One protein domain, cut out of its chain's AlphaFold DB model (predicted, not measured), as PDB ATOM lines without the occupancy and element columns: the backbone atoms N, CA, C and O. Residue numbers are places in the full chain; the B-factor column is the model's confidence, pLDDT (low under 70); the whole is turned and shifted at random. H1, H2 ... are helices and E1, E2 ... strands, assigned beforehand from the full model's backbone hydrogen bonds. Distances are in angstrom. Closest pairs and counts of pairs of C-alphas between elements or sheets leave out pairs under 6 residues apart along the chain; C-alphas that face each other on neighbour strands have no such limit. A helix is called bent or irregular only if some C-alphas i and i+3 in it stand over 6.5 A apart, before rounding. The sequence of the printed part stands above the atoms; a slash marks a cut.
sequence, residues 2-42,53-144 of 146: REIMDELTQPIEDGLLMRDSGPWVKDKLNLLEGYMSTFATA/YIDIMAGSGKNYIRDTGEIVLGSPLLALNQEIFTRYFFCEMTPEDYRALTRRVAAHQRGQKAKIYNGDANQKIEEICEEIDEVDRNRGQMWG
ATOM      1  N   ARG A   2     -19.530 -37.984 -60.800       64.81
ATOM      2  CA  ARG A   2     -19.025 -38.768 -59.654       64.81
ATOM      3  C   ARG A   2     -17.516 -39.073 -59.725       64.81
ATOM      4  O   ARG A   2     -16.850 -38.919 -58.718       64.81
ATOM      5  N   GLU A   3     -16.987 -39.405 -60.905       63.59
ATOM      6  CA  GLU A   3     -15.544 -39.656 -61.115       63.59
ATOM      7  C   GLU A   3     -14.684 -38.408 -60.840       63.59
ATOM      8  O   GLU A   3     -13.759 -38.467 -60.043       63.59
ATOM      9  N   ILE A   4     -15.081 -37.243 -61.369       66.38
ATOM     10  CA  ILE A   4     -14.410 -35.952 -61.105       66.38
ATOM     11  C   ILE A   4     -14.404 -35.603 -59.604       66.38
ATOM     12  O   ILE A   4     -13.461 -35.003 -59.102       66.38
ATOM     13  N   MET A   5     -15.466 -35.946 -58.864       74.31
ATOM     14  CA  MET A   5     -15.507 -35.707 -57.414       74.31
ATOM     15  C   MET A   5     -14.571 -36.644 -56.646       74.31
ATOM     16  O   MET A   5     -14.032 -36.235 -55.621       74.31
ATOM     17  N   ASP A   6     -14.357 -37.862 -57.144       80.88
ATOM     18  CA  ASP A   6     -13.429 -38.818 -56.542       80.88
ATOM     19  C   ASP A   6     -11.980 -38.341 -56.725       80.88
ATOM     20  O   ASP A   6     -11.247 -38.207 -55.743       80.88
ATOM     21  N   GLU A   7     -11.612 -37.913 -57.939       93.44
ATOM     22  CA  GLU A   7     -10.288 -37.350 -58.259       93.44
ATOM     23  C   GLU A   7      -9.875 -36.223 -57.310       93.44
ATOM     24  O   GLU A   7      -8.747 -36.209 -56.819       93.44
ATOM     25  N   LEU A   8     -10.795 -35.317 -56.965       95.94
ATOM     26  CA  LEU A   8     -10.533 -34.189 -56.062       95.94
ATOM     27  C   LEU A   8     -10.126 -34.608 -54.639       95.94
ATOM     28  O   LEU A   8      -9.486 -33.826 -53.933       95.94
ATOM     29  N   THR A   9     -10.480 -35.822 -54.218       95.50
ATOM     30  CA  THR A   9     -10.244 -36.325 -52.855       95.50
ATOM     31  C   THR A   9      -9.171 -37.411 -52.775       95.50
ATOM     32  O   THR A   9      -8.646 -37.658 -51.692       95.50
ATOM     33  N   GLN A  10      -8.799 -38.008 -53.910       97.31
ATOM     34  CA  GLN A  10      -7.750 -39.023 -54.015       97.31
ATOM     35  C   GLN A  10      -6.378 -38.407 -54.340       97.31
ATOM     36  O   GLN A  10      -6.317 -37.314 -54.904       97.31
ATOM     37  N   PRO A  11      -5.250 -39.072 -54.018       97.12
ATOM     38  CA  PRO A  11      -3.893 -38.597 -54.318       97.12
ATOM     39  C   PRO A  11      -3.526 -38.764 -55.807       97.12
ATOM     40  O   PRO A  11      -2.534 -39.392 -56.160       97.12
ATOM     41  N   ILE A  12      -4.353 -38.213 -56.692       97.25
ATOM     42  CA  ILE A  12      -4.183 -38.229 -58.148       97.25
ATOM     43  C   ILE A  12      -4.364 -36.823 -58.728       97.25
ATOM     44  O   ILE A  12      -4.819 -35.907 -58.031       97.25
ATOM     45  N   GLU A  13      -3.972 -36.661 -59.989       96.38
ATOM     46  CA  GLU A  13      -4.127 -35.417 -60.747       96.38
ATOM     47  C   GLU A  13      -5.608 -35.037 -60.869       96.38
ATOM     48  O   GLU A  13      -6.455 -35.899 -61.085       96.38
ATOM     49  N   ASP A  14      -5.917 -33.750 -60.704       96.88
ATOM     50  CA  ASP A  14      -7.289 -33.219 -60.731       96.88
ATOM     51  C   ASP A  14      -7.413 -31.858 -61.447       96.88
ATOM     52  O   ASP A  14      -8.473 -31.223 -61.431       96.88
ATOM     53  N   GLY A  15      -6.330 -31.386 -62.074       96.50
ATOM     54  CA  GLY A  15      -6.266 -30.127 -62.811       96.50
ATOM     55  C   GLY A  15      -6.294 -28.877 -61.927       96.50
ATOM     56  O   GLY A  15      -6.417 -27.765 -62.447       96.50
ATOM     57  N   LEU A  16      -6.214 -29.027 -60.603       98.00
ATOM     58  CA  LEU A  16      -6.115 -27.917 -59.662       98.00
ATOM     59  C   LEU A  16      -4.680 -27.734 -59.187       98.00
ATOM     60  O   LEU A  16      -3.912 -28.687 -59.089       98.00
ATOM     61  N   LEU A  17      -4.350 -26.502 -58.793       98.31
ATOM     62  CA  LEU A  17      -3.043 -26.184 -58.226       98.31
ATOM     63  C   LEU A  17      -2.688 -27.168 -57.099       98.31
ATOM     64  O   LEU A  17      -3.515 -27.468 -56.235       98.31
ATOM     65  N   MET A  18      -1.462 -27.677 -57.125       98.31
ATOM     66  CA  MET A  18      -0.878 -28.490 -56.063       98.31
ATOM     67  C   MET A  18       0.361 -27.789 -55.538       98.31
ATOM     68  O   MET A  18       1.077 -27.126 -56.290       98.31
ATOM     69  N   ARG A  19       0.632 -27.946 -54.244       97.00
ATOM     70  CA  ARG A  19       1.835 -27.380 -53.649       97.00
ATOM     71  C   ARG A  19       3.060 -28.140 -54.131       97.00
ATOM     72  O   ARG A  19       3.236 -29.322 -53.827       97.00
ATOM     73  N   ASP A  20       3.938 -27.417 -54.797       97.69
ATOM     74  CA  ASP A  20       5.214 -27.930 -55.251       97.69
ATOM     75  C   ASP A  20       6.147 -28.221 -54.059       97.69
ATOM     76  O   ASP A  20       6.596 -27.316 -53.345       97.69
ATOM     77  N   SER A  21       6.427 -29.498 -53.805       97.44
ATOM     78  CA  SER A  21       7.051 -29.982 -52.568       97.44
ATOM     79  C   SER A  21       8.233 -30.906 -52.843       97.44
ATOM     80  O   SER A  21       8.344 -31.505 -53.908       97.44
ATOM     81  N   GLY A  22       9.140 -31.031 -51.874       97.25
ATOM     82  CA  GLY A  22      10.173 -32.065 -51.917       97.25
ATOM     83  C   GLY A  22       9.781 -33.315 -51.125       97.25
ATOM     84  O   GLY A  22       8.743 -33.326 -50.455       97.25
ATOM     85  N   PRO A  23      10.615 -34.367 -51.165       95.69
ATOM     86  CA  PRO A  23      10.276 -35.694 -50.647       95.69
ATOM     87  C   PRO A  23       9.976 -35.719 -49.139       95.69
ATOM     88  O   PRO A  23       9.167 -36.530 -48.694       95.69
ATOM     89  N   TRP A  24      10.531 -34.778 -48.363       96.12
ATOM     90  CA  TRP A  24      10.289 -34.638 -46.917       96.12
ATOM     91  C   TRP A  24       8.809 -34.448 -46.550       96.12
ATOM     92  O   TRP A  24       8.416 -34.663 -45.402       96.12
ATOM     93  N   VAL A  25       7.973 -34.011 -47.501       97.12
ATOM     94  CA  VAL A  25       6.542 -33.809 -47.252       97.12
ATOM     95  C   VAL A  25       5.847 -35.125 -46.903       97.12
ATOM     96  O   VAL A  25       4.940 -35.113 -46.076       97.12
ATOM     97  N   LYS A  26       6.312 -36.258 -47.449       95.94
ATOM     98  CA  LYS A  26       5.769 -37.585 -47.133       95.94
ATOM     99  C   LYS A  26       5.977 -37.915 -45.664       95.94
ATOM    100  O   LYS A  26       5.018 -38.236 -44.972       95.94
ATOM    101  N   ASP A  27       7.200 -37.744 -45.170       96.75
ATOM    102  CA  ASP A  27       7.528 -38.015 -43.770       96.75
ATOM    103  C   ASP A  27       6.755 -37.088 -42.830       96.75
ATOM    104  O   ASP A  27       6.167 -37.546 -41.850       96.75
ATOM    105  N   LYS A  28       6.664 -35.793 -43.169       97.38
ATOM    106  CA  LYS A  28       5.856 -34.823 -42.415       97.38
ATOM    107  C   LYS A  28       4.390 -35.262 -42.316       97.38
ATOM    108  O   LYS A  28       3.811 -35.214 -41.231       97.38
ATOM    109  N   LEU A  29       3.781 -35.642 -43.437       98.00
ATOM    110  CA  LEU A  29       2.363 -35.994 -43.498       98.00
ATOM    111  C   LEU A  29       2.079 -37.346 -42.836       98.00
ATOM    112  O   LEU A  29       1.099 -37.453 -42.106       98.00
ATOM    113  N   ASN A  30       2.973 -38.325 -42.991       97.62
ATOM    114  CA  ASN A  30       2.891 -39.611 -42.297       97.62
ATOM    115  C   ASN A  30       2.955 -39.429 -40.772       97.62
ATOM    116  O   ASN A  30       2.172 -40.029 -40.035       97.62
ATOM    117  N   LEU A  31       3.859 -38.569 -40.283       98.31
ATOM    118  CA  LEU A  31       3.944 -38.236 -38.858       98.31
ATOM    119  C   LEU A  31       2.670 -37.544 -38.359       98.31
ATOM    120  O   LEU A  31       2.165 -37.886 -37.289       98.31
ATOM    121  N   LEU A  32       2.133 -36.597 -39.132       98.06
ATOM    122  CA  LEU A  32       0.892 -35.902 -38.794       98.06
ATOM    123  C   LEU A  32      -0.304 -36.863 -38.740       98.06
ATOM    124  O   LEU A  32      -1.083 -36.816 -37.789       98.06
ATOM    125  N   GLU A  33      -0.440 -37.756 -39.718       97.31
ATOM    126  CA  GLU A  33      -1.499 -38.767 -39.737       97.31
ATOM    127  C   GLU A  33      -1.386 -39.730 -38.546       97.31
ATOM    128  O   GLU A  33      -2.374 -39.979 -37.849       97.31
ATOM    129  N   GLY A  34      -0.171 -40.193 -38.235       97.75
ATOM    130  CA  GLY A  34       0.095 -41.008 -37.050       97.75
ATOM    131  C   GLY A  34      -0.264 -40.291 -35.743       97.75
ATOM    132  O   GLY A  34      -0.871 -40.892 -34.848       97.75
ATOM    133  N   TYR A  35       0.041 -38.994 -35.642       97.62
ATOM    134  CA  TYR A  35      -0.350 -38.170 -34.499       97.62
ATOM    135  C   TYR A  35      -1.874 -38.053 -34.380       97.62
ATOM    136  O   TYR A  35      -2.417 -38.307 -33.304       97.62
ATOM    137  N   MET A  36      -2.582 -37.743 -35.473       97.19
ATOM    138  CA  MET A  36      -4.048 -37.652 -35.479       97.19
ATOM    139  C   MET A  36      -4.707 -38.975 -35.070       97.19
ATOM    140  O   MET A  36      -5.625 -38.970 -34.252       97.19
ATOM    141  N   SER A  37      -4.209 -40.111 -35.567       94.75
ATOM    142  CA  SER A  37      -4.704 -41.446 -35.203       94.75
ATOM    143  C   SER A  37      -4.469 -41.779 -33.720       94.75
ATOM    144  O   SER A  37      -5.349 -42.306 -33.023       94.75
ATOM    145  N   THR A  38      -3.300 -41.403 -33.192       96.62
ATOM    146  CA  THR A  38      -2.965 -41.582 -31.769       96.62
ATOM    147  C   THR A  38      -3.848 -40.704 -30.882       96.62
ATOM    148  O   THR A  38      -4.439 -41.197 -29.917       96.62
ATOM    149  N   PHE A  39      -4.010 -39.429 -31.244       95.62
ATOM    150  CA  PHE A  39      -4.928 -38.496 -30.593       95.62
ATOM    151  C   PHE A  39      -6.359 -39.046 -30.588       95.62
ATOM    152  O   PHE A  39      -6.993 -39.121 -29.534       95.62
ATOM    153  N   ALA A  40      -6.844 -39.514 -31.741       92.88
ATOM    154  CA  ALA A  40      -8.169 -40.101 -31.876       92.88
ATOM    155  C   ALA A  40      -8.358 -41.269 -30.898       92.88
ATOM    156  O   ALA A  40      -9.350 -41.353 -30.172       92.88
ATOM    157  N   THR A  41      -7.369 -42.160 -30.820       93.94
ATOM    158  CA  THR A  41      -7.406 -43.319 -29.924       93.94
ATOM    159  C   THR A  41      -7.431 -42.920 -28.451       93.94
ATOM    160  O   THR A  41      -8.223 -43.483 -27.692       93.94
ATOM    161  N   ALA A  42      -6.610 -41.945 -28.054       94.81
ATOM    162  CA  ALA A  42      -6.537 -41.467 -26.677       94.81
ATOM    163  C   ALA A  42      -7.823 -40.745 -26.235       94.81
ATOM    164  O   ALA A  42      -8.238 -40.862 -25.078       94.81
ATOM    165  N   TYR A  53     -10.319 -29.782 -35.667       97.31
ATOM    166  CA  TYR A  53      -9.037 -29.763 -36.363       97.31
ATOM    167  C   TYR A  53      -8.819 -28.372 -36.959       97.31
ATOM    168  O   TYR A  53      -9.689 -27.869 -37.671       97.31
ATOM    169  N   ILE A  54      -7.675 -27.759 -36.667       97.88
ATOM    170  CA  ILE A  54      -7.322 -26.416 -37.131       97.88
ATOM    171  C   ILE A  54      -6.019 -26.516 -37.919       97.88
ATOM    172  O   ILE A  54      -5.011 -26.987 -37.395       97.88
ATOM    173  N   ASP A  55      -6.036 -26.053 -39.164       97.94
ATOM    174  CA  ASP A  55      -4.849 -25.932 -40.008       97.94
ATOM    175  C   ASP A  55      -4.826 -24.556 -40.666       97.94
ATOM    176  O   ASP A  55      -5.554 -24.275 -41.617       97.94
ATOM    177  N   ILE A  56      -3.996 -23.680 -40.111       97.25
ATOM    178  CA  ILE A  56      -3.910 -22.274 -40.511       97.25
ATOM    179  C   ILE A  56      -2.971 -22.024 -41.700       97.25
ATOM    180  O   ILE A  56      -2.774 -20.880 -42.093       97.25
ATOM    181  N   MET A  57      -2.378 -23.079 -42.264       96.81
ATOM    182  CA  MET A  57      -1.503 -23.023 -43.440       96.81
ATOM    183  C   MET A  57      -1.806 -24.210 -44.365       96.81
ATOM    184  O   MET A  57      -0.916 -24.984 -44.736       96.81
ATOM    185  N   ALA A  58      -3.085 -24.359 -44.707       98.12
ATOM    186  CA  ALA A  58      -3.642 -25.572 -45.296       98.12
ATOM    187  C   ALA A  58      -3.161 -25.856 -46.733       98.12
ATOM    188  O   ALA A  58      -3.261 -26.994 -47.212       98.12
ATOM    189  N   GLY A  59      -2.621 -24.856 -47.436       98.12
ATOM    190  CA  GLY A  59      -2.229 -24.977 -48.835       98.12
ATOM    191  C   GLY A  59      -3.414 -25.290 -49.741       98.12
ATOM    192  O   GLY A  59      -4.575 -25.152 -49.372       98.12
ATOM    193  N   SER A  60      -3.120 -25.787 -50.936       98.44
ATOM    194  CA  SER A  60      -4.133 -26.229 -51.897       98.44
ATOM    195  C   SER A  60      -4.790 -27.571 -51.548       98.44
ATOM    196  O   SER A  60      -5.729 -27.994 -52.221       98.44
ATOM    197  N   GLY A  61      -4.318 -28.271 -50.514       98.31
ATOM    198  CA  GLY A  61      -4.842 -29.570 -50.083       98.31
ATOM    199  C   GLY A  61      -4.227 -30.797 -50.765       98.31
ATOM    200  O   GLY A  61      -4.468 -31.907 -50.301       98.31
ATOM    201  N   LYS A  62      -3.383 -30.631 -51.791       98.56
ATOM    202  CA  LYS A  62      -2.530 -31.689 -52.365       98.56
ATOM    203  C   LYS A  62      -1.122 -31.163 -52.606       98.56
ATOM    204  O   LYS A  62      -0.932 -29.964 -52.815       98.56
ATOM    205  N   ASN A  63      -0.149 -32.064 -52.597       98.44
ATOM    206  CA  ASN A  63       1.247 -31.764 -52.886       98.44
ATOM    207  C   ASN A  63       1.699 -32.576 -54.096       98.44
ATOM    208  O   ASN A  63       1.378 -33.758 -54.188       98.44
ATOM    209  N   TYR A  64       2.478 -31.943 -54.967       98.31
ATOM    210  CA  TYR A  64       3.214 -32.592 -56.045       98.31
ATOM    211  C   TYR A  64       4.686 -32.675 -55.639       98.31
ATOM    212  O   TYR A  64       5.274 -31.668 -55.242       98.31
ATOM    213  N   ILE A  65       5.278 -33.868 -55.680       97.88
ATOM    214  CA  ILE A  65       6.663 -34.089 -55.257       97.88
ATOM    215  C   ILE A  65       7.583 -33.977 -56.472       97.88
ATOM    216  O   ILE A  65       7.666 -34.916 -57.265       97.88
ATOM    217  N   ARG A  66       8.321 -32.861 -56.578       94.50
ATOM    218  CA  ARG A  66       9.172 -32.511 -57.738       94.50
ATOM    219  C   ARG A  66      10.039 -33.652 -58.255       94.50
ATOM    220  O   ARG A  66      10.131 -33.856 -59.459       94.50
ATOM    221  N   ASP A  67      10.670 -34.384 -57.342       92.00
ATOM    222  CA  ASP A  67      11.708 -35.358 -57.691       92.00
ATOM    223  C   ASP A  67      11.134 -36.685 -58.210       92.00
ATOM    224  O   ASP A  67      11.836 -37.452 -58.864       92.00
ATOM    225  N   THR A  68       9.870 -36.982 -57.895       95.81
ATOM    226  CA  THR A  68       9.250 -38.294 -58.163       95.81
ATOM    227  C   THR A  68       7.999 -38.206 -59.030       95.81
ATOM    228  O   THR A  68       7.570 -39.215 -59.582       95.81
ATOM    229  N   GLY A  69       7.398 -37.020 -59.143       95.56
ATOM    230  CA  GLY A  69       6.094 -36.820 -59.766       95.56
ATOM    231  C   GLY A  69       4.915 -37.358 -58.951       95.56
ATOM    232  O   GLY A  69       3.786 -37.336 -59.435       95.56
ATOM    233  N   GLU A  70       5.153 -37.853 -57.733       97.31
ATOM    234  CA  GLU A  70       4.111 -38.392 -56.864       97.31
ATOM    235  C   GLU A  70       3.194 -37.278 -56.345       97.31
ATOM    236  O   GLU A  70       3.649 -36.192 -55.972       97.31
ATOM    237  N   ILE A  71       1.896 -37.574 -56.283       98.44
ATOM    238  CA  ILE A  71       0.883 -36.706 -55.689       98.44
ATOM    239  C   ILE A  71       0.510 -37.277 -54.327       98.44
ATOM    240  O   ILE A  71       0.217 -38.463 -54.203       98.44
ATOM    241  N   VAL A  72       0.490 -36.431 -53.300       98.25
ATOM    242  CA  VAL A  72       0.068 -36.823 -51.949       98.25
ATOM    243  C   VAL A  72      -0.954 -35.844 -51.386       98.25
ATOM    244  O   VAL A  72      -0.896 -34.635 -51.634       98.25
ATOM    245  N   LEU A  73      -1.899 -36.363 -50.601       98.56
ATOM    246  CA  LEU A  73      -2.895 -35.545 -49.913       98.56
ATOM    247  C   LEU A  73      -2.218 -34.644 -48.875       98.56
ATOM    248  O   LEU A  73      -1.357 -35.083 -48.122       98.56
ATOM    249  N   GLY A  74      -2.611 -33.375 -48.827       98.50
ATOM    250  CA  GLY A  74      -2.187 -32.448 -47.785       98.50
ATOM    251  C   GLY A  74      -2.921 -32.683 -46.464       98.50
ATOM    252  O   GLY A  74      -3.934 -33.383 -46.401       98.50
ATOM    253  N   SER A  75      -2.442 -32.020 -45.414       98.44
ATOM    254  CA  SER A  75      -3.030 -32.032 -44.071       98.44
ATOM    255  C   SER A  75      -4.553 -31.818 -44.016       98.44
ATOM    256  O   SER A  75      -5.191 -32.584 -43.294       98.44
ATOM    257  N   PRO A  76      -5.191 -30.894 -44.770       98.44
ATOM    258  CA  PRO A  76      -6.645 -30.729 -44.693       98.44
ATOM    259  C   PRO A  76      -7.424 -31.950 -45.206       98.44
ATOM    260  O   PRO A  76      -8.432 -32.327 -44.609       98.44
ATOM    261  N   LEU A  77      -6.961 -32.605 -46.279       98.44
ATOM    262  CA  LEU A  77      -7.625 -33.797 -46.822       98.44
ATOM    263  C   LEU A  77      -7.350 -35.036 -45.960       98.44
ATOM    264  O   LEU A  77      -8.263 -35.823 -45.716       98.44
ATOM    265  N   LEU A  78      -6.134 -35.169 -45.417       98.31
ATOM    266  CA  LEU A  78      -5.823 -36.216 -44.439       98.31
ATOM    267  C   LEU A  78      -6.674 -36.076 -43.172       98.31
ATOM    268  O   LEU A  78      -7.207 -37.068 -42.683       98.31
ATOM    269  N   ALA A  79      -6.859 -34.855 -42.664       98.12
ATOM    270  CA  ALA A  79      -7.712 -34.608 -41.507       98.12
ATOM    271  C   ALA A  79      -9.173 -34.983 -41.788       98.12
ATOM    272  O   ALA A  79      -9.805 -35.629 -40.958       98.12
ATOM    273  N   LEU A  80      -9.704 -34.648 -42.968       97.69
ATOM    274  CA  LEU A  80     -11.065 -35.016 -43.372       97.69
ATOM    275  C   LEU A  80     -11.284 -36.539 -43.476       97.69
ATOM    276  O   LEU A  80     -12.412 -37.013 -43.288       97.69
ATOM    277  N   ASN A  81     -10.227 -37.318 -43.719       96.62
ATOM    278  CA  ASN A  81     -10.279 -38.782 -43.665       96.62
ATOM    279  C   ASN A  81     -10.380 -39.327 -42.227       96.62
ATOM    280  O   ASN A  81     -10.849 -40.448 -42.039       96.62
ATOM    281  N   GLN A  82     -10.030 -38.539 -41.203       94.94
ATOM    282  CA  GLN A  82     -10.110 -38.937 -39.795       94.94
ATOM    283  C   GLN A  82     -11.516 -38.705 -39.223       94.94
ATOM    284  O   GLN A  82     -11.995 -37.579 -39.106       94.94
ATOM    285  N   GLU A  83     -12.195 -39.774 -38.798       90.56
ATOM    286  CA  GLU A  83     -13.607 -39.686 -38.386       90.56
ATOM    287  C   GLU A  83     -13.837 -38.998 -37.034       90.56
ATOM    288  O   GLU A  83     -14.951 -38.547 -36.763       90.56
ATOM    289  N   ILE A  84     -12.801 -38.921 -36.188       93.00
ATOM    290  CA  ILE A  84     -12.894 -38.342 -34.839       93.00
ATOM    291  C   ILE A  84     -13.250 -36.852 -34.882       93.00
ATOM    292  O   ILE A  84     -13.988 -36.377 -34.020       93.00
ATOM    293  N   PHE A  85     -12.756 -36.106 -35.877       94.94
ATOM    294  CA  PHE A  85     -12.953 -34.664 -35.933       94.94
ATOM    295  C   PHE A  85     -14.374 -34.325 -36.387       94.94
ATOM    296  O   PHE A  85     -14.864 -34.751 -37.440       94.94
ATOM    297  N   THR A  86     -15.042 -33.508 -35.580       93.44
ATOM    298  CA  THR A  86     -16.428 -33.088 -35.796       93.44
ATOM    299  C   THR A  86     -16.533 -31.773 -36.560       93.44
ATOM    300  O   THR A  86     -17.577 -31.502 -37.158       93.44
ATOM    301  N   ARG A  87     -15.469 -30.963 -36.537       95.38
ATOM    302  CA  ARG A  87     -15.356 -29.654 -37.192       95.38
ATOM    303  C   ARG A  87     -13.930 -29.445 -37.693       95.38
ATOM    304  O   ARG A  87     -12.985 -29.902 -37.052       95.38
ATOM    305  N   TYR A  88     -13.803 -28.725 -38.801       97.75
ATOM    306  CA  TYR A  88     -12.521 -28.436 -39.435       97.75
ATOM    307  C   TYR A  88     -12.431 -26.944 -39.748       97.75
ATOM    308  O   TYR A  88     -13.389 -26.371 -40.265       97.75
ATOM    309  N   PHE A  89     -11.284 -26.340 -39.473       98.12
ATOM    310  CA  PHE A  89     -10.996 -24.953 -39.809       98.12
ATOM    311  C   PHE A  89      -9.701 -24.905 -40.603       98.12
ATOM    312  O   PHE A  89      -8.657 -25.346 -40.123       98.12
ATOM    313  N   PHE A  90      -9.780 -24.391 -41.825       98.62
ATOM    314  CA  PHE A  90      -8.643 -24.302 -42.731       98.62
ATOM    315  C   PHE A  90      -8.390 -22.847 -43.107       98.62
ATOM    316  O   PHE A  90      -9.315 -22.165 -43.534       98.62
ATOM    317  N   CYS A  91      -7.155 -22.369 -42.995       98.50
ATOM    318  CA  CYS A  91      -6.767 -21.053 -43.493       98.50
ATOM    319  C   CYS A  91      -5.683 -21.191 -44.559       98.50
ATOM    320  O   CYS A  91      -4.748 -21.979 -44.415       98.50
ATOM    321  N   GLU A  92      -5.832 -20.434 -45.640       98.31
ATOM    322  CA  GLU A  92      -4.817 -20.304 -46.676       98.31
ATOM    323  C   GLU A  92      -4.799 -18.865 -47.197       98.31
ATOM    324  O   GLU A  92      -5.839 -18.287 -47.515       98.31
ATOM    325  N   MET A  93      -3.613 -18.277 -47.284       98.00
ATOM    326  CA  MET A  93      -3.437 -16.875 -47.644       98.00
ATOM    327  C   MET A  93      -3.484 -16.672 -49.157       98.00
ATOM    328  O   MET A  93      -4.102 -15.718 -49.633       98.00
ATOM    329  N   THR A  94      -2.871 -17.575 -49.924       98.31
ATOM    330  CA  THR A  94      -2.772 -17.449 -51.381       98.31
ATOM    331  C   THR A  94      -4.128 -17.753 -52.031       98.31
ATOM    332  O   THR A  94      -4.631 -18.871 -51.886       98.31
ATOM    333  N   PRO A  95      -4.741 -16.811 -52.778       98.31
ATOM    334  CA  PRO A  95      -6.072 -17.009 -53.358       98.31
ATOM    335  C   PRO A  95      -6.181 -18.230 -54.283       98.31
ATOM    336  O   PRO A  95      -7.229 -18.872 -54.346       98.31
ATOM    337  N   GLU A  96      -5.122 -18.563 -55.017       98.25
ATOM    338  CA  GLU A  96      -5.065 -19.705 -55.934       98.25
ATOM    339  C   GLU A  96      -5.124 -21.035 -55.172       98.25
ATOM    340  O   GLU A  96      -5.941 -21.899 -55.505       98.25
ATOM    341  N   ASP A  97      -4.309 -21.171 -54.121       98.56
ATOM    342  CA  ASP A  97      -4.320 -22.336 -53.238       98.56
ATOM    343  C   ASP A  97      -5.658 -22.443 -52.503       98.56
ATOM    344  O   ASP A  97      -6.264 -23.515 -52.490       98.56
ATOM    345  N   TYR A  98      -6.185 -21.327 -51.989       98.69
ATOM    346  CA  TYR A  98      -7.504 -21.276 -51.359       98.69
ATOM    347  C   TYR A  98      -8.621 -21.775 -52.291       98.69
ATOM    348  O   TYR A  98      -9.485 -22.549 -51.869       98.69
ATOM    349  N   ARG A  99      -8.614 -21.382 -53.575       98.69
ATOM    350  CA  ARG A  99      -9.605 -21.855 -54.557       98.69
ATOM    351  C   ARG A  99      -9.490 -23.360 -54.797       98.69
ATOM    352  O   ARG A  99     -10.516 -24.041 -54.859       98.69
ATOM    353  N   ALA A 100      -8.268 -23.880 -54.922       98.69
ATOM    354  CA  ALA A 100      -8.032 -25.312 -55.089       98.69
ATOM    355  C   ALA A 100      -8.497 -26.101 -53.853       98.69
ATOM    356  O   ALA A 100      -9.280 -27.045 -53.979       98.69
ATOM    357  N   LEU A 101      -8.102 -25.647 -52.662       98.81
ATOM    358  CA  LEU A 101      -8.510 -26.213 -51.381       98.81
ATOM    359  C   LEU A 101     -10.031 -26.245 -51.243       98.81
ATOM    360  O   LEU A 101     -10.599 -27.292 -50.945       98.81
ATOM    361  N   THR A 102     -10.700 -25.124 -51.523       98.69
ATOM    362  CA  THR A 102     -12.160 -25.007 -51.426       98.69
ATOM    363  C   THR A 102     -12.869 -26.042 -52.290       98.69
ATOM    364  O   THR A 102     -13.798 -26.700 -51.822       98.69
ATOM    365  N   ARG A 103     -12.409 -26.253 -53.531       98.38
ATOM    366  CA  ARG A 103     -12.997 -27.260 -54.428       98.38
ATOM    367  C   ARG A 103     -12.803 -28.683 -53.905       98.38
ATOM    368  O   ARG A 103     -13.751 -29.464 -53.936       98.38
ATOM    369  N   ARG A 104     -11.606 -29.014 -53.415       98.50
ATOM    370  CA  ARG A 104     -11.289 -30.358 -52.900       98.50
ATOM    371  C   ARG A 104     -12.031 -30.666 -51.603       98.50
ATOM    372  O   ARG A 104     -12.625 -31.731 -51.469       98.50
ATOM    373  N   VAL A 105     -12.078 -29.705 -50.681       98.38
ATOM    374  CA  VAL A 105     -12.837 -29.830 -49.429       98.38
ATOM    375  C   VAL A 105     -14.326 -29.990 -49.721       98.38
ATOM    376  O   VAL A 105     -14.938 -30.897 -49.169       98.38
ATOM    377  N   ALA A 106     -14.905 -29.192 -50.624       97.94
ATOM    378  CA  ALA A 106     -16.322 -29.296 -50.983       97.94
ATOM    379  C   ALA A 106     -16.700 -30.646 -51.624       97.94
ATOM    380  O   ALA A 106     -17.839 -31.088 -51.484       97.94
ATOM    381  N   ALA A 107     -15.762 -31.305 -52.313       97.50
ATOM    382  CA  ALA A 107     -15.970 -32.633 -52.890       97.50
ATOM    383  C   ALA A 107     -15.911 -33.764 -51.848       97.50
ATOM    384  O   ALA A 107     -16.449 -34.846 -52.079       97.50
ATOM    385  N   HIS A 108     -15.287 -33.526 -50.691       97.19
ATOM    386  CA  HIS A 108     -15.153 -34.528 -49.644       97.19
ATOM    387  C   HIS A 108     -16.472 -34.738 -48.880       97.19
ATOM    388  O   HIS A 108     -17.150 -33.785 -48.506       97.19
ATOM    389  N   GLN A 109     -16.802 -35.986 -48.523       95.44
ATOM    390  CA  GLN A 109     -18.036 -36.353 -47.792       95.44
ATOM    391  C   GLN A 109     -18.225 -35.671 -46.417       95.44
ATOM    392  O   GLN A 109     -19.322 -35.670 -45.855       95.44
ATOM    393  N   ARG A 110     -17.136 -35.135 -45.850       96.12
ATOM    394  CA  ARG A 110     -17.106 -34.356 -44.596       96.12
ATOM    395  C   ARG A 110     -16.868 -32.858 -44.826       96.12
ATOM    396  O   ARG A 110     -16.788 -32.117 -43.852       96.12
ATOM    397  N   GLY A 111     -16.771 -32.409 -46.077       96.94
ATOM    398  CA  GLY A 111     -16.474 -31.028 -46.458       96.94
ATOM    399  C   GLY A 111     -17.446 -29.998 -45.894       96.94
ATOM    400  O   GLY A 111     -17.037 -28.932 -45.457       96.94
ATOM    401  N   GLN A 112     -18.724 -30.353 -45.777       96.69
ATOM    402  CA  GLN A 112     -19.772 -29.546 -45.146       96.69
ATOM    403  C   GLN A 112     -19.546 -29.285 -43.646       96.69
ATOM    404  O   GLN A 112     -20.248 -28.474 -43.045       96.69
ATOM    405  N   LYS A 113     -18.606 -29.995 -43.008       96.19
ATOM    406  CA  LYS A 113     -18.187 -29.761 -41.617       96.19
ATOM    407  C   LYS A 113     -16.974 -28.829 -41.516       96.19
ATOM    408  O   LYS A 113     -16.550 -28.552 -40.393       96.19
ATOM    409  N   ALA A 114     -16.412 -28.402 -42.646       97.56
ATOM    410  CA  ALA A 114     -15.244 -27.542 -42.713       97.56
ATOM    411  C   ALA A 114     -15.629 -26.084 -42.989       97.56
ATOM    412  O   ALA A 114     -16.533 -25.808 -43.778       97.56
ATOM    413  N   LYS A 115     -14.892 -25.158 -42.376       97.75
ATOM    414  CA  LYS A 115     -14.890 -23.734 -42.711       97.75
ATOM    415  C   LYS A 115     -13.504 -23.357 -43.224       97.75
ATOM    416  O   LYS A 115     -12.495 -23.774 -42.656       97.75
ATOM    417  N   ILE A 116     -13.463 -22.617 -44.329       98.31
ATOM    418  CA  ILE A 116     -12.222 -22.256 -45.019       98.31
ATOM    419  C   ILE A 116     -12.120 -20.736 -45.063       98.31
ATOM    420  O   ILE A 116     -13.072 -20.064 -45.455       98.31
ATOM    421  N   TYR A 117     -10.965 -20.207 -44.681       98.06
ATOM    422  CA  TYR A 117     -10.675 -18.780 -44.633       98.06
ATOM    423  C   TYR A 117      -9.582 -18.456 -45.649       98.06
ATOM    424  O   TYR A 117      -8.538 -19.113 -45.664       98.06
ATOM    425  N   ASN A 118      -9.796 -17.418 -46.460       98.19
ATOM    426  CA  ASN A 118      -8.728 -16.824 -47.258       98.19
ATOM    427  C   ASN A 118      -8.143 -15.617 -46.518       98.19
ATOM    428  O   ASN A 118      -8.843 -14.620 -46.337       98.19
ATOM    429  N   GLY A 119      -6.897 -15.705 -46.050       97.38
ATOM    430  CA  GLY A 119      -6.268 -14.610 -45.307       97.38
ATOM    431  C   GLY A 119      -4.990 -14.995 -44.569       97.38
ATOM    432  O   GLY A 119      -4.522 -16.126 -44.659       97.38
ATOM    433  N   ASP A 120      -4.429 -14.027 -43.847       96.94
ATOM    434  CA  ASP A 120      -3.257 -14.226 -42.992       96.94
ATOM    435  C   ASP A 120      -3.629 -15.072 -41.765       96.94
ATOM    436  O   ASP A 120      -4.566 -14.753 -41.027       96.94
ATOM    437  N   ALA A 121      -2.860 -16.133 -41.527       95.88
ATOM    438  CA  ALA A 121      -3.012 -17.029 -40.389       95.88
ATOM    439  C   ALA A 121      -3.000 -16.294 -39.037       95.88
ATOM    440  O   ALA A 121      -3.788 -16.629 -38.153       95.88
ATOM    441  N   ASN A 122      -2.152 -15.271 -38.889       94.81
ATOM    442  CA  ASN A 122      -2.027 -14.490 -37.656       94.81
ATOM    443  C   ASN A 122      -3.278 -13.659 -37.366       94.81
ATOM    444  O   ASN A 122      -3.549 -13.352 -36.215       94.81
ATOM    445  N   GLN A 123      -4.046 -13.307 -38.401       94.56
ATOM    446  CA  GLN A 123      -5.308 -12.579 -38.254       94.56
ATOM    447  C   GLN A 123      -6.493 -13.534 -38.087       94.56
ATOM    448  O   GLN A 123      -7.443 -13.232 -37.375       94.56
ATOM    449  N   LYS A 124      -6.461 -14.690 -38.761       96.00
ATOM    450  CA  LYS A 124      -7.581 -15.639 -38.770       96.00
ATOM    451  C   LYS A 124      -7.627 -16.573 -37.573       96.00
ATOM    452  O   LYS A 124      -8.699 -17.094 -37.280       96.00
ATOM    453  N   ILE A 125      -6.516 -16.775 -36.866       95.62
ATOM    454  CA  ILE A 125      -6.517 -17.635 -35.681       95.62
ATOM    455  C   ILE A 125      -7.427 -17.099 -34.567       95.62
ATOM    456  O   ILE A 125      -8.131 -17.892 -33.950       95.62
ATOM    457  N   GLU A 126      -7.481 -15.778 -34.363       95.00
ATOM    458  CA  GLU A 126      -8.360 -15.160 -33.359       95.00
ATOM    459  C   GLU A 126      -9.839 -15.412 -33.690       95.00
ATOM    460  O   GLU A 126     -10.564 -15.951 -32.858       95.00
ATOM    461  N   GLU A 127     -10.254 -15.163 -34.938       94.69
ATOM    462  CA  GLU A 127     -11.620 -15.433 -35.423       94.69
ATOM    463  C   GLU A 127     -12.012 -16.917 -35.265       94.69
ATOM    464  O   GLU A 127     -13.139 -17.238 -34.887       94.69
ATOM    465  N   ILE A 128     -11.082 -17.844 -35.532       95.12
ATOM    466  CA  ILE A 128     -11.318 -19.287 -35.360       95.12
ATOM    467  C   ILE A 128     -11.516 -19.636 -33.879       95.12
ATOM    468  O   ILE A 128     -12.418 -20.410 -33.550       95.12
ATOM    469  N   CYS A 129     -10.683 -19.094 -32.988       94.44
ATOM    470  CA  CYS A 129     -10.799 -19.329 -31.551       94.44
ATOM    471  C   CYS A 129     -12.116 -18.783 -30.990       94.44
ATOM    472  O   CYS A 129     -12.793 -19.498 -30.255       94.44
ATOM    473  N   GLU A 130     -12.516 -17.572 -31.385       92.69
ATOM    474  CA  GLU A 130     -13.793 -16.974 -30.980       92.69
ATOM    475  C   GLU A 130     -14.986 -17.846 -31.398       92.69
ATOM    476  O   GLU A 130     -15.874 -18.115 -30.588       92.69
ATOM    477  N   GLU A 131     -14.981 -18.366 -32.629       89.88
ATOM    478  CA  GLU A 131     -16.042 -19.249 -33.123       89.88
ATOM    479  C   GLU A 131     -16.106 -20.578 -32.354       89.88
ATOM    480  O   GLU A 131     -17.195 -21.063 -32.031       89.88
ATOM    481  N   ILE A 132     -14.953 -21.172 -32.035       91.06
ATOM    482  CA  ILE A 132     -14.895 -22.383 -31.203       91.06
ATOM    483  C   ILE A 132     -15.466 -22.089 -29.815       91.06
ATOM    484  O   ILE A 132     -16.345 -22.822 -29.357       91.06
ATOM    485  N   ASP A 133     -15.040 -20.997 -29.179       87.94
ATOM    486  CA  ASP A 133     -15.493 -20.606 -27.843       87.94
ATOM    487  C   ASP A 133     -16.997 -20.320 -27.799       87.94
ATOM    488  O   ASP A 133     -17.672 -20.636 -26.817       87.94
ATOM    489  N   GLU A 134     -17.562 -19.704 -28.835       80.00
ATOM    490  CA  GLU A 134     -19.009 -19.519 -28.957       80.00
ATOM    491  C   GLU A 134     -19.742 -20.859 -29.063       80.00
ATOM    492  O   GLU A 134     -20.721 -21.094 -28.347       80.00
ATOM    493  N   VAL A 135     -19.271 -21.770 -29.916       73.88
ATOM    494  CA  VAL A 135     -19.888 -23.091 -30.098       73.88
ATOM    495  C   VAL A 135     -19.807 -23.924 -28.819       73.88
ATOM    496  O   VAL A 135     -20.810 -24.526 -28.415       73.88
ATOM    497  N   ASP A 136     -18.649 -23.948 -28.166       80.06
ATOM    498  CA  ASP A 136     -18.426 -24.753 -26.969       80.06
ATOM    499  C   ASP A 136     -19.132 -24.175 -25.740       80.06
ATOM    500  O   ASP A 136     -19.726 -24.945 -24.983       80.06
ATOM    501  N   ARG A 137     -19.205 -22.845 -25.566       70.88
ATOM    502  CA  ARG A 137     -20.031 -22.236 -24.501       70.88
ATOM    503  C   ARG A 137     -21.513 -22.549 -24.681       70.88
ATOM    504  O   ARG A 137     -22.182 -22.914 -23.711       70.88
ATOM    505  N   ASN A 138     -22.017 -22.478 -25.911       60.94
ATOM    506  CA  ASN A 138     -23.416 -22.784 -26.215       60.94
ATOM    507  C   ASN A 138     -23.749 -24.273 -26.006       60.94
ATOM    508  O   ASN A 138     -24.864 -24.609 -25.611       60.94
ATOM    509  N   ARG A 139     -22.783 -25.183 -26.201       60.09
ATOM    510  CA  ARG A 139     -22.934 -26.609 -25.854       60.09
ATOM    511  C   ARG A 139     -22.731 -26.886 -24.365       60.09
ATOM    512  O   ARG A 139     -23.375 -27.785 -23.832       60.09
ATOM    513  N   GLY A 140     -21.892 -26.104 -23.689       50.41
ATOM    514  CA  GLY A 140     -21.671 -26.130 -22.244       50.41
ATOM    515  C   GLY A 140     -22.925 -25.775 -21.438       50.41
ATOM    516  O   GLY A 140     -23.183 -26.385 -20.405       50.41
ATOM    517  N   GLN A 141     -23.763 -24.864 -21.944       44.69
ATOM    518  CA  GLN A 141     -25.036 -24.492 -21.305       44.69
ATOM    519  C   GLN A 141     -26.099 -25.603 -21.324       44.69
ATOM    520  O   GLN A 141     -26.991 -25.609 -20.477       44.69
ATOM    521  N   MET A 142     -25.987 -26.589 -22.219       42.31
ATOM    522  CA  MET A 142     -26.891 -27.748 -22.253       42.31
ATOM    523  C   MET A 142     -26.671 -28.713 -21.069       42.31
ATOM    524  O   MET A 142     -27.496 -29.586 -20.826       42.31
ATOM    525  N   TRP A 143     -25.593 -28.526 -20.297       42.91
ATOM    526  CA  TRP A 143     -25.285 -29.280 -19.075       42.91
ATOM    527  C   TRP A 143     -25.757 -28.576 -17.792       42.91
ATOM    528  O   TRP A 143     -25.481 -29.050 -16.695       42.91
ATOM    529  N   GLY A 144     -26.459 -27.442 -17.924       39.62
ATOM    530  CA  GLY A 144     -26.985 -26.652 -16.808       39.62
ATOM    531  C   GLY A 144     -28.454 -26.901 -16.454       39.62
ATOM    532  O   GLY A 144     -28.972 -26.204 -15.587       39.62
TER     533      GLY A 144
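Overview. This is residues 2 to 42 and 53 to 144 of the 146 residues of the protein "Three-Cys-motif partner protein TcmP" of Chloroflexi bacterium (UniProt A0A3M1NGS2). A small parallel sheet, E2, E5 and E6, is covered by H5 over one face and by H3 and H4 over the other, making three layers. A second small sheet, E1, E3 and E4, packs on H3, and H2 grazes it with residues 24 to 29; residues 133 to 144, of which 133 to 143 belong to H5, stick out as an arm. The printed part has 133 residues, with five named helices and six named strands in the order H1 E1 H2 E2 E3 E4 H3 E5 H4 E6 H5; the second sheet, in the order E1, E3, E4, is mixed, and the class is mixed, helices and strands. The whole is compact, with a radius of gyration of the C-alphas of 15.5 A, and spans 56 by 33 by 32 A.

Arrangement. H1, residues 2 to 7, is close to but not clearly touching H4, residues 95 to 107; the C-alphas of Met 5 and Ala 107 are their closest, 5.5 A apart. E1, residues 19 to 21, is parallel to E3, residues 62 to 65, with N 21 and O 64 2.8 A apart. H2, residues 24 to 42, touches H3, residues 75 to 81, with its residues 29 to 36 alone, at a steep tilt of 43 degrees; the closest C-alphas, of Leu 29 and Ser 75, are 6.7 A apart. E2, residues 53 to 55, is parallel to E5, residues 87 to 92, with N 55 and O 89 2.9 A apart. E3 and E4, residues 71 to 73, form an antiparallel hairpin, with N 63 and O 72 2.8 A apart. H3 and H4 are on the same face of the sheet E2 E5 E6, at heights of 9.2 A and 9.1 A over the sheet. E5, H4 and E6, residues 114 to 118, form a strand-helix-strand unit, two parallel neighbour strands with a helix between, with a right-handed crossover; N 117 and O 90 are 2.8 A apart. H5, residues 121 to 143, is on the opposite face, over E5, at a height of 10.7 A over the sheet. Every O i to N i+4 pair is within hydrogen-bond range in H1, H2, H3 and H4, and 15 of 19 in H5.

Along the chain. H1 begins at C-alpha 2, (-19.025, -38.768, -59.654). From first to last C-alpha, H2 measures 27.2 A, E5 17.0 A, H4 18.5 A and E6 13.3 A. H5, 33.2 A long, ends at C-alpha 143, (-25.285, -29.280, -19.075); it is neither bent nor irregular, but only just: C-alphas 123 and 126 are 6.3 A apart.

Size, cuts and confidence. The two C-alphas farthest apart, of Asp 67 and Gly 144, are 57.0 A apart. Residues 43 to 52 are not printed, and C-alphas 42 and 53 are 15.4 A apart across the cut. The link from H1 to E1, 11 residues, is long. Mean pLDDT of the printed part is 92.6; residues 2 to 4 and 138 to 144 are under 70.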